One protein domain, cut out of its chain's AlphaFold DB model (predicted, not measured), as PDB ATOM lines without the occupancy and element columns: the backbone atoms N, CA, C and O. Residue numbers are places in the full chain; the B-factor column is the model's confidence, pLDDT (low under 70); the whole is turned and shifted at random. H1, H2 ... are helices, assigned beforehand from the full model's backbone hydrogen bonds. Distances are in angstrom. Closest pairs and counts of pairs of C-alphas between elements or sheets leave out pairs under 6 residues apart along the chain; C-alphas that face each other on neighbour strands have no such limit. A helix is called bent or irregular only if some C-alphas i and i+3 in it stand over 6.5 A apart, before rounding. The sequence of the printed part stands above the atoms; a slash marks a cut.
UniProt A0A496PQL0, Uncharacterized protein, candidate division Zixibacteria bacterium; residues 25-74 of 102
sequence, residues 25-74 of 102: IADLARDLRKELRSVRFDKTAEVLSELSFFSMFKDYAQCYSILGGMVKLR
ATOM      1  N   ILE A  25      56.525  26.436 -13.919       97.44
ATOM      2  CA  ILE A  25      57.883  26.109 -13.452       97.44
ATOM      3  C   ILE A  25      58.621  27.367 -12.992       97.44
ATOM      4  O   ILE A  25      59.279  27.353 -11.955       97.44
ATOM      5  N   ALA A  26      58.483  28.470 -13.725       98.00
ATOM      6  CA  ALA A  26      59.119  29.728 -13.366       98.00
ATOM      7  C   ALA A  26      58.509  30.362 -12.100       98.00
ATOM      8  O   ALA A  26      59.225  31.050 -11.372       98.00
ATOM      9  N   ASP A  27      57.212  30.160 -11.834       97.81
ATOM     10  CA  ASP A  27      56.557  30.589 -10.588       97.81
ATOM     11  C   ASP A  27      57.051  29.759  -9.403       97.81
ATOM     12  O   ASP A  27      57.580  30.319  -8.446       97.81
ATOM     13  N   LEU A  28      57.009  28.430  -9.518       98.31
ATOM     14  CA  LEU A  28      57.473  27.529  -8.462       98.31
ATOM     15  C   LEU A  28      58.964  27.715  -8.151       98.31
ATOM     16  O   LEU A  28      59.351  27.752  -6.986       98.31
ATOM     17  N   ALA A  29      59.807  27.896  -9.172       98.44
ATOM     18  CA  ALA A  29      61.229  28.165  -8.972       98.44
ATOM     19  C   ALA A  29      61.473  29.509  -8.266       98.44
ATOM     20  O   ALA A  29      62.370  29.607  -7.425       98.44
ATOM     21  N   ARG A  30      60.684  30.548  -8.579       98.31
ATOM     22  CA  ARG A  30      60.747  31.845  -7.884       98.31
ATOM     23  C   ARG A  30      60.372  31.677  -6.414       98.31
ATOM     24  O   ARG A  30      61.102  32.171  -5.556       98.31
ATOM     25  N   ASP A  31      59.261  31.002  -6.149       98.56
ATOM     26  CA  ASP A  31      58.705  30.875  -4.804       98.56
ATOM     27  C   ASP A  31      59.625  30.028  -3.922       98.56
ATOM     28  O   ASP A  31      60.043  30.490  -2.861       98.56
ATOM     29  N   LEU A  32      60.099  28.880  -4.417       98.69
ATOM     30  CA  LEU A  32      61.074  28.062  -3.698       98.69
ATOM     31  C   LEU A  32      62.371  28.832  -3.406       98.69
ATOM     32  O   LEU A  32      62.880  28.775  -2.293       98.69
ATOM     33  N   ARG A  33      62.911  29.598  -4.366       98.31
ATOM     34  CA  ARG A  33      64.112  30.423  -4.119       98.31
ATOM     35  C   ARG A  33      63.891  31.468  -3.036       98.31
ATOM     36  O   ARG A  33      64.823  31.755  -2.285       98.31
ATOM     37  N   LYS A  34      62.704  32.076  -3.002       98.56
ATOM     38  CA  LYS A  34      62.346  33.068  -1.989       98.56
ATOM     39  C   LYS A  34      62.331  32.422  -0.604       98.56
ATOM     40  O   LYS A  34      62.953  32.977   0.297       98.56
ATOM     41  N   GLU A  35      61.722  31.246  -0.476       98.75
ATOM     42  CA  GLU A  35      61.681  30.497   0.785       98.75
ATOM     43  C   GLU A  35      63.064  29.991   1.219       98.75
ATOM     44  O   GLU A  35      63.495  30.233   2.340       98.75
ATOM     45  N   LEU A  36      63.845  29.384   0.319       98.56
ATOM     46  CA  LEU A  36      65.213  28.944   0.633       98.56
ATOM     47  C   LEU A  36      66.102  30.101   1.118       98.56
ATOM     48  O   LEU A  36      66.945  29.929   1.999       98.56
ATOM     49  N   ARG A  37      65.912  31.296   0.548       98.38
ATOM     50  CA  ARG A  37      66.625  32.503   0.972       98.38
ATOM     51  C   ARG A  37      66.132  33.021   2.323       98.38
ATOM     52  O   ARG A  37      66.966  33.454   3.114       98.38
ATOM     53  N   SER A  38      64.819  33.013   2.574       98.50
ATOM     54  CA  SER A  38      64.230  33.551   3.809       98.50
ATOM     55  C   SER A  38      64.716  32.783   5.040       98.50
ATOM     56  O   SER A  38      65.033  33.401   6.053       98.50
ATOM     57  N   VAL A  39      64.881  31.464   4.916       98.38
ATOM     58  CA  VAL A  39      65.347  30.588   6.004       98.38
ATOM     59  C   VAL A  39      66.864  30.384   6.044       98.38
ATOM     60  O   VAL A  39      67.339  29.563   6.823       98.38
ATOM     61  N   ARG A  40      67.644  31.098   5.215       98.19
ATOM     62  CA  ARG A  40      69.110  30.919   5.110       98.19
ATOM     63  C   ARG A  40      69.513  29.457   4.888       98.19
ATOM     64  O   ARG A  40      70.442  28.941   5.512       98.19
ATOM     65  N   PHE A  41      68.818  28.786   3.969       98.44
ATOM     66  CA  PHE A  41      69.039  27.367   3.687       98.44
ATOM     67  C   PHE A  41      70.463  27.075   3.176       98.44
ATOM     68  O   PHE A  41      70.926  25.946   3.292       98.44
ATOM     69  N   ASP A  42      71.202  28.087   2.698       98.38
ATOM     70  CA  ASP A  42      72.648  27.998   2.445       98.38
ATOM     71  C   ASP A  42      73.414  27.417   3.642       98.38
ATOM     72  O   ASP A  42      74.261  26.547   3.466       98.38
ATOM     73  N   LYS A  43      73.049  27.816   4.863       98.38
ATOM     74  CA  LYS A  43      73.685  27.334   6.095       98.38
ATOM     75  C   LYS A  43      73.284  25.918   6.463       98.38
ATOM     76  O   LYS A  43      74.112  25.149   6.935       98.38
ATOM     77  N   THR A  44      72.036  25.547   6.196       98.00
ATOM     78  CA  THR A  44      71.596  24.154   6.348       98.00
ATOM     79  C   THR A  44      72.329  23.247   5.360       98.00
ATOM     80  O   THR A  44      72.819  22.194   5.750       98.00
ATOM     81  N   ALA A  45      72.458  23.670   4.102       98.06
ATOM     82  CA  ALA A  45      73.174  22.918   3.080       98.06
ATOM     83  C   ALA A  45      74.663  22.732   3.419       98.06
ATOM     84  O   ALA A  45      75.163  21.626   3.239       98.06
ATOM     85  N   GLU A  46      75.345  23.760   3.949       97.94
ATOM     86  CA  GLU A  46      76.732  23.657   4.441       97.94
ATOM     87  C   GLU A  46      76.871  22.499   5.447       97.94
ATOM     88  O   GLU A  46      77.653  21.582   5.208       97.94
ATOM     89  N   VAL A  47      76.037  22.468   6.492       97.69
ATOM     90  CA  VAL A  47      76.071  21.411   7.521       97.69
ATOM     91  C   VAL A  47      75.701  20.038   6.951       97.69
ATOM     92  O   VAL A  47      76.374  19.046   7.219       97.69
ATOM     93  N   LEU A  48      74.647  19.952   6.130       97.75
ATOM     94  CA  LEU A  48      74.239  18.683   5.515       97.75
ATOM     95  C   LEU A  48      75.320  18.116   4.591       97.75
ATOM     96  O   LEU A  48      75.461  16.900   4.490       97.75
ATOM     97  N   SER A  49      76.102  18.977   3.941       97.56
ATOM     98  CA  SER A  49      77.140  18.568   2.995       97.56
ATOM     99  C   SER A  49      78.320  17.826   3.643       97.56
ATOM    100  O   SER A  49      79.052  17.115   2.943       97.56
ATOM    101  N   GLU A  50      78.487  17.958   4.962       97.19
ATOM    102  CA  GLU A  50      79.491  17.243   5.760       97.19
ATOM    103  C   GLU A  50      79.083  15.789   6.034       97.19
ATOM    104  O   GLU A  50      79.934  14.918   6.227       97.19
ATOM    105  N   LEU A  51      77.780  15.500   6.008       96.94
ATOM    106  CA  LEU A  51      77.244  14.161   6.216       96.94
ATOM    107  C   LEU A  51      77.387  13.350   4.925       96.94
ATOM    108  O   LEU A  51      76.878  13.732   3.873       96.94
ATOM    109  N   SER A  52      78.041  12.188   4.995       93.81
ATOM    110  CA  SER A  52      78.337  11.354   3.816       93.81
ATOM    111  C   SER A  52      77.092  11.029   2.975       93.81
ATOM    112  O   SER A  52      77.127  11.132   1.746       93.81
ATOM    113  N   PHE A  53      75.971  10.730   3.636       95.88
ATOM    114  CA  PHE A  53      74.684  10.419   3.008       95.88
ATOM    115  C   PHE A  53      73.949  11.637   2.417       95.88
ATOM    116  O   PHE A  53      73.037  11.464   1.615       95.88
ATOM    117  N   PHE A  54      74.369  12.860   2.755       97.19
ATOM    118  CA  PHE A  54      73.847  14.122   2.215       97.19
ATOM    119  C   PHE A  54      74.919  14.946   1.486       97.19
ATOM    120  O   PHE A  54      74.753  16.139   1.232       97.19
ATOM    121  N   SER A  55      75.994  14.298   1.043       95.81
ATOM    122  CA  SER A  55      77.092  14.948   0.320       95.81
ATOM    123  C   SER A  55      76.661  15.694  -0.955       95.81
ATOM    124  O   SER A  55      77.351  16.624  -1.365       95.81
ATOM    125  N   MET A  56      75.496  15.379  -1.537       97.38
ATOM    126  CA  MET A  56      74.907  16.131  -2.659       97.38
ATOM    127  C   MET A  56      74.651  17.616  -2.348       97.38
ATOM    128  O   MET A  56      74.599  18.437  -3.261       97.38
ATOM    129  N   PHE A  57      74.512  17.997  -1.073       98.12
ATOM    130  CA  PHE A  57      74.328  19.401  -0.695       98.12
ATOM    131  C   PHE A  57      75.578  20.260  -0.944       98.12
ATOM    132  O   PHE A  57      75.462  21.486  -0.955       98.12
ATOM    133  N   LYS A  58      76.737  19.659  -1.265       98.06
ATOM    134  CA  LYS A  58      77.903  20.382  -1.810       98.06
ATOM    135  C   LYS A  58      77.555  21.164  -3.082       98.06
ATOM    136  O   LYS A  58      78.078  22.254  -3.294       98.06
ATOM    137  N   ASP A  59      76.603  20.666  -3.872       98.31
ATOM    138  CA  ASP A  59      76.153  21.300  -5.114       98.31
ATOM    139  C   ASP A  59      75.006  22.303  -4.900       98.31
ATOM    140  O   ASP A  59      74.423  22.811  -5.863       98.31
ATOM    141  N   TYR A  60      74.664  22.640  -3.650       98.38
ATOM    142  CA  TYR A  60      73.543  23.536  -3.350       98.38
ATOM    143  C   TYR A  60      73.655  24.887  -4.066       98.38
ATOM    144  O   TYR A  60      72.665  25.373  -4.614       98.38
ATOM    145  N   ALA A  61      74.850  25.483  -4.132       98.25
ATOM    146  CA  ALA A  61      75.053  26.748  -4.838       98.25
ATOM    147  C   ALA A  61      74.723  26.633  -6.339       98.25
ATOM    148  O   ALA A  61      74.096  27.532  -6.914       98.25
ATOM    149  N   GLN A  62      75.085  25.509  -6.968       98.44
ATOM    150  CA  GLN A  62      74.751  25.226  -8.362       98.44
ATOM    151  C   GLN A  62      73.243  25.009  -8.533       98.44
ATOM    152  O   GLN A  62      72.635  25.640  -9.398       98.44
ATOM    153  N   CYS A  63      72.624  24.193  -7.673       97.94
ATOM    154  CA  CYS A  63      71.178  23.962  -7.658       97.94
ATOM    155  C   CYS A  63      70.404  25.280  -7.515       97.94
ATOM    156  O   CYS A  63      69.531  25.598  -8.330       97.94
ATOM    157  N   TYR A  64      70.791  26.103  -6.539       98.44
ATOM    158  CA  TYR A  64      70.216  27.420  -6.339       98.44
ATOM    159  C   TYR A  64      70.376  28.259  -7.611       98.44
ATOM    160  O   TYR A  64      69.388  28.791  -8.102       98.44
ATOM    161  N   SER A  65      71.564  28.342  -8.217       98.38
ATOM    162  CA  SER A  65      71.769  29.079  -9.478       98.38
ATOM    163  C   SER A  65      70.849  28.603 -10.615       98.38
ATOM    164  O   SER A  65      70.203  29.430 -11.269       98.38
ATOM    165  N   ILE A  66      70.692  27.286 -10.785       98.31
ATOM    166  CA  ILE A  66      69.804  26.678 -11.789       98.31
ATOM    167  C   ILE A  66      68.346  27.084 -11.559       98.31
ATOM    168  O   ILE A  66      67.690  27.521 -12.508       98.31
ATOM    169  N   LEU A  67      67.851  27.048 -10.314       98.19
ATOM    170  CA  LEU A  67      66.514  27.564  -9.992       98.19
ATOM    171  C   LEU A  67      66.368  29.025 -10.445       98.19
ATOM    172  O   LEU A  67      65.308  29.441 -10.905       98.19
ATOM    173  N   GLY A  68      67.434  29.827 -10.336       97.75
ATOM    174  CA  GLY A  68      67.450  31.220 -10.791       97.75
ATOM    175  C   GLY A  68      67.350  31.354 -12.307       97.75
ATOM    176  O   GLY A  68      66.673  32.257 -12.800       97.75
ATOM    177  N   GLY A  69      67.969  30.433 -13.044       97.69
ATOM    178  CA  GLY A  69      67.775  30.284 -14.483       97.69
ATOM    179  C   GLY A  69      66.332  29.916 -14.835       97.69
ATOM    180  O   GLY A  69      65.749  30.527 -15.731       97.69
ATOM    181  N   MET A  70      65.721  28.994 -14.084       98.00
ATOM    182  CA  MET A  70      64.346  28.533 -14.318       98.00
ATOM    183  C   MET A  70      63.297  29.645 -14.184       98.00
ATOM    184  O   MET A  70      62.306  29.630 -14.909       98.00
ATOM    185  N   VAL A  71      63.530  30.674 -13.358       97.31
ATOM    186  CA  VAL A  71      62.639  31.855 -13.265       97.31
ATOM    187  C   VAL A  71      62.469  32.568 -14.618       97.31
ATOM    188  O   VAL A  71      61.442  33.204 -14.865       97.31
ATOM    189  N   LYS A  72      63.454  32.450 -15.518       94.56
ATOM    190  CA  LYS A  72      63.432  33.065 -16.854       94.56
ATOM    191  C   LYS A  72      62.668  32.240 -17.893       94.56
ATOM    192  O   LYS A  72      62.459  32.732 -18.999       94.56
ATOM    193  N   LEU A  73      62.251  31.013 -17.570       93.94
ATOM    194  CA  LEU A  73      61.515  30.118 -18.468       93.94
ATOM    195  C   LEU A  73      60.055  30.568 -18.614       93.94
ATOM    196  O   LEU A  73      59.127  29.899 -18.171       93.94
ATOM    197  N   ARG A  74      59.856  31.744 -19.212       93.38
ATOM    198  CA  ARG A  74      58.543  32.357 -19.418       93.38
ATOM    199  C   ARG A  74      58.385  32.851 -20.839       93.38
ATOM    200  O   ARG A  74      59.234  33.567 -21.365       93.38
TER     201      ARG A  74
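This is residues 25 to 74 of the 102 residues of an uncharacterized protein of candidate division Zixibacteria bacterium (UniProt A0A496PQL0). The long, kinked helix H3 makes one side of a triangle drawn out along it, and the shorter helices H1 and H2 make the other two sides. H1 packs on the later part of H3, at residues 64 to 70, and H2 packs on residues 54 to 61, while H1 and H2 make a corner near Leu 36 and Asp 42. The printed part has 50 residues, with three named helices in the order H1, H2, H3 and no named strand; its class is all helix. It is only just compact, close to loose, with a radius of gyration of the C-alphas of 11.7 A, and spans 37 by 18 by 12 A.

H3, residues 52 to 70, has a kink of 49 degrees near residue 62. It is irregular, with C-alphas 53 and 56 8.0 A apart, and its line is a rough one. H2, residues 41 to 50, touches H3 at residues 54 to 61 alone; the closest C-alphas are those of Ser 49 and Ser 55, 4.5 A apart. The two form a helical hairpin and run opposite ways at a shallow tilt of 32 degrees, only just short of steep. H1, residues 25 to 38, touches H3 at residues 64 to 70 alone, opposite ways at a steep tilt of 57 degrees; the closest C-alphas, of Ala 29 and Leu 67, are 5.4 A apart. H1 and H2 are close but not clearly touching, about perpendicular at 81 degrees, with the closest C-alphas, of Leu 36 and Asp 42, 7.7 A apart. Every O i to N i+4 pair is within hydrogen-bond range in H1, against 5 of 6 in H2 and 8 of 15 in H3.

H3 measures 28.6 A from C-alpha 52 at (78.337, 11.354, 3.816) to C-alpha 70 at (64.346, 28.533, -14.318). H1 begins with C-alpha 25 at (57.883, 26.109, -13.452) and measures 19.8 A; H2 measures 14.7 A.

The C-alphas farthest apart, of Ser 52 and Arg 74, are 37.1 A apart. The printed part has no cut, both links are tight, and no printed residue is under 70 in pLDDT.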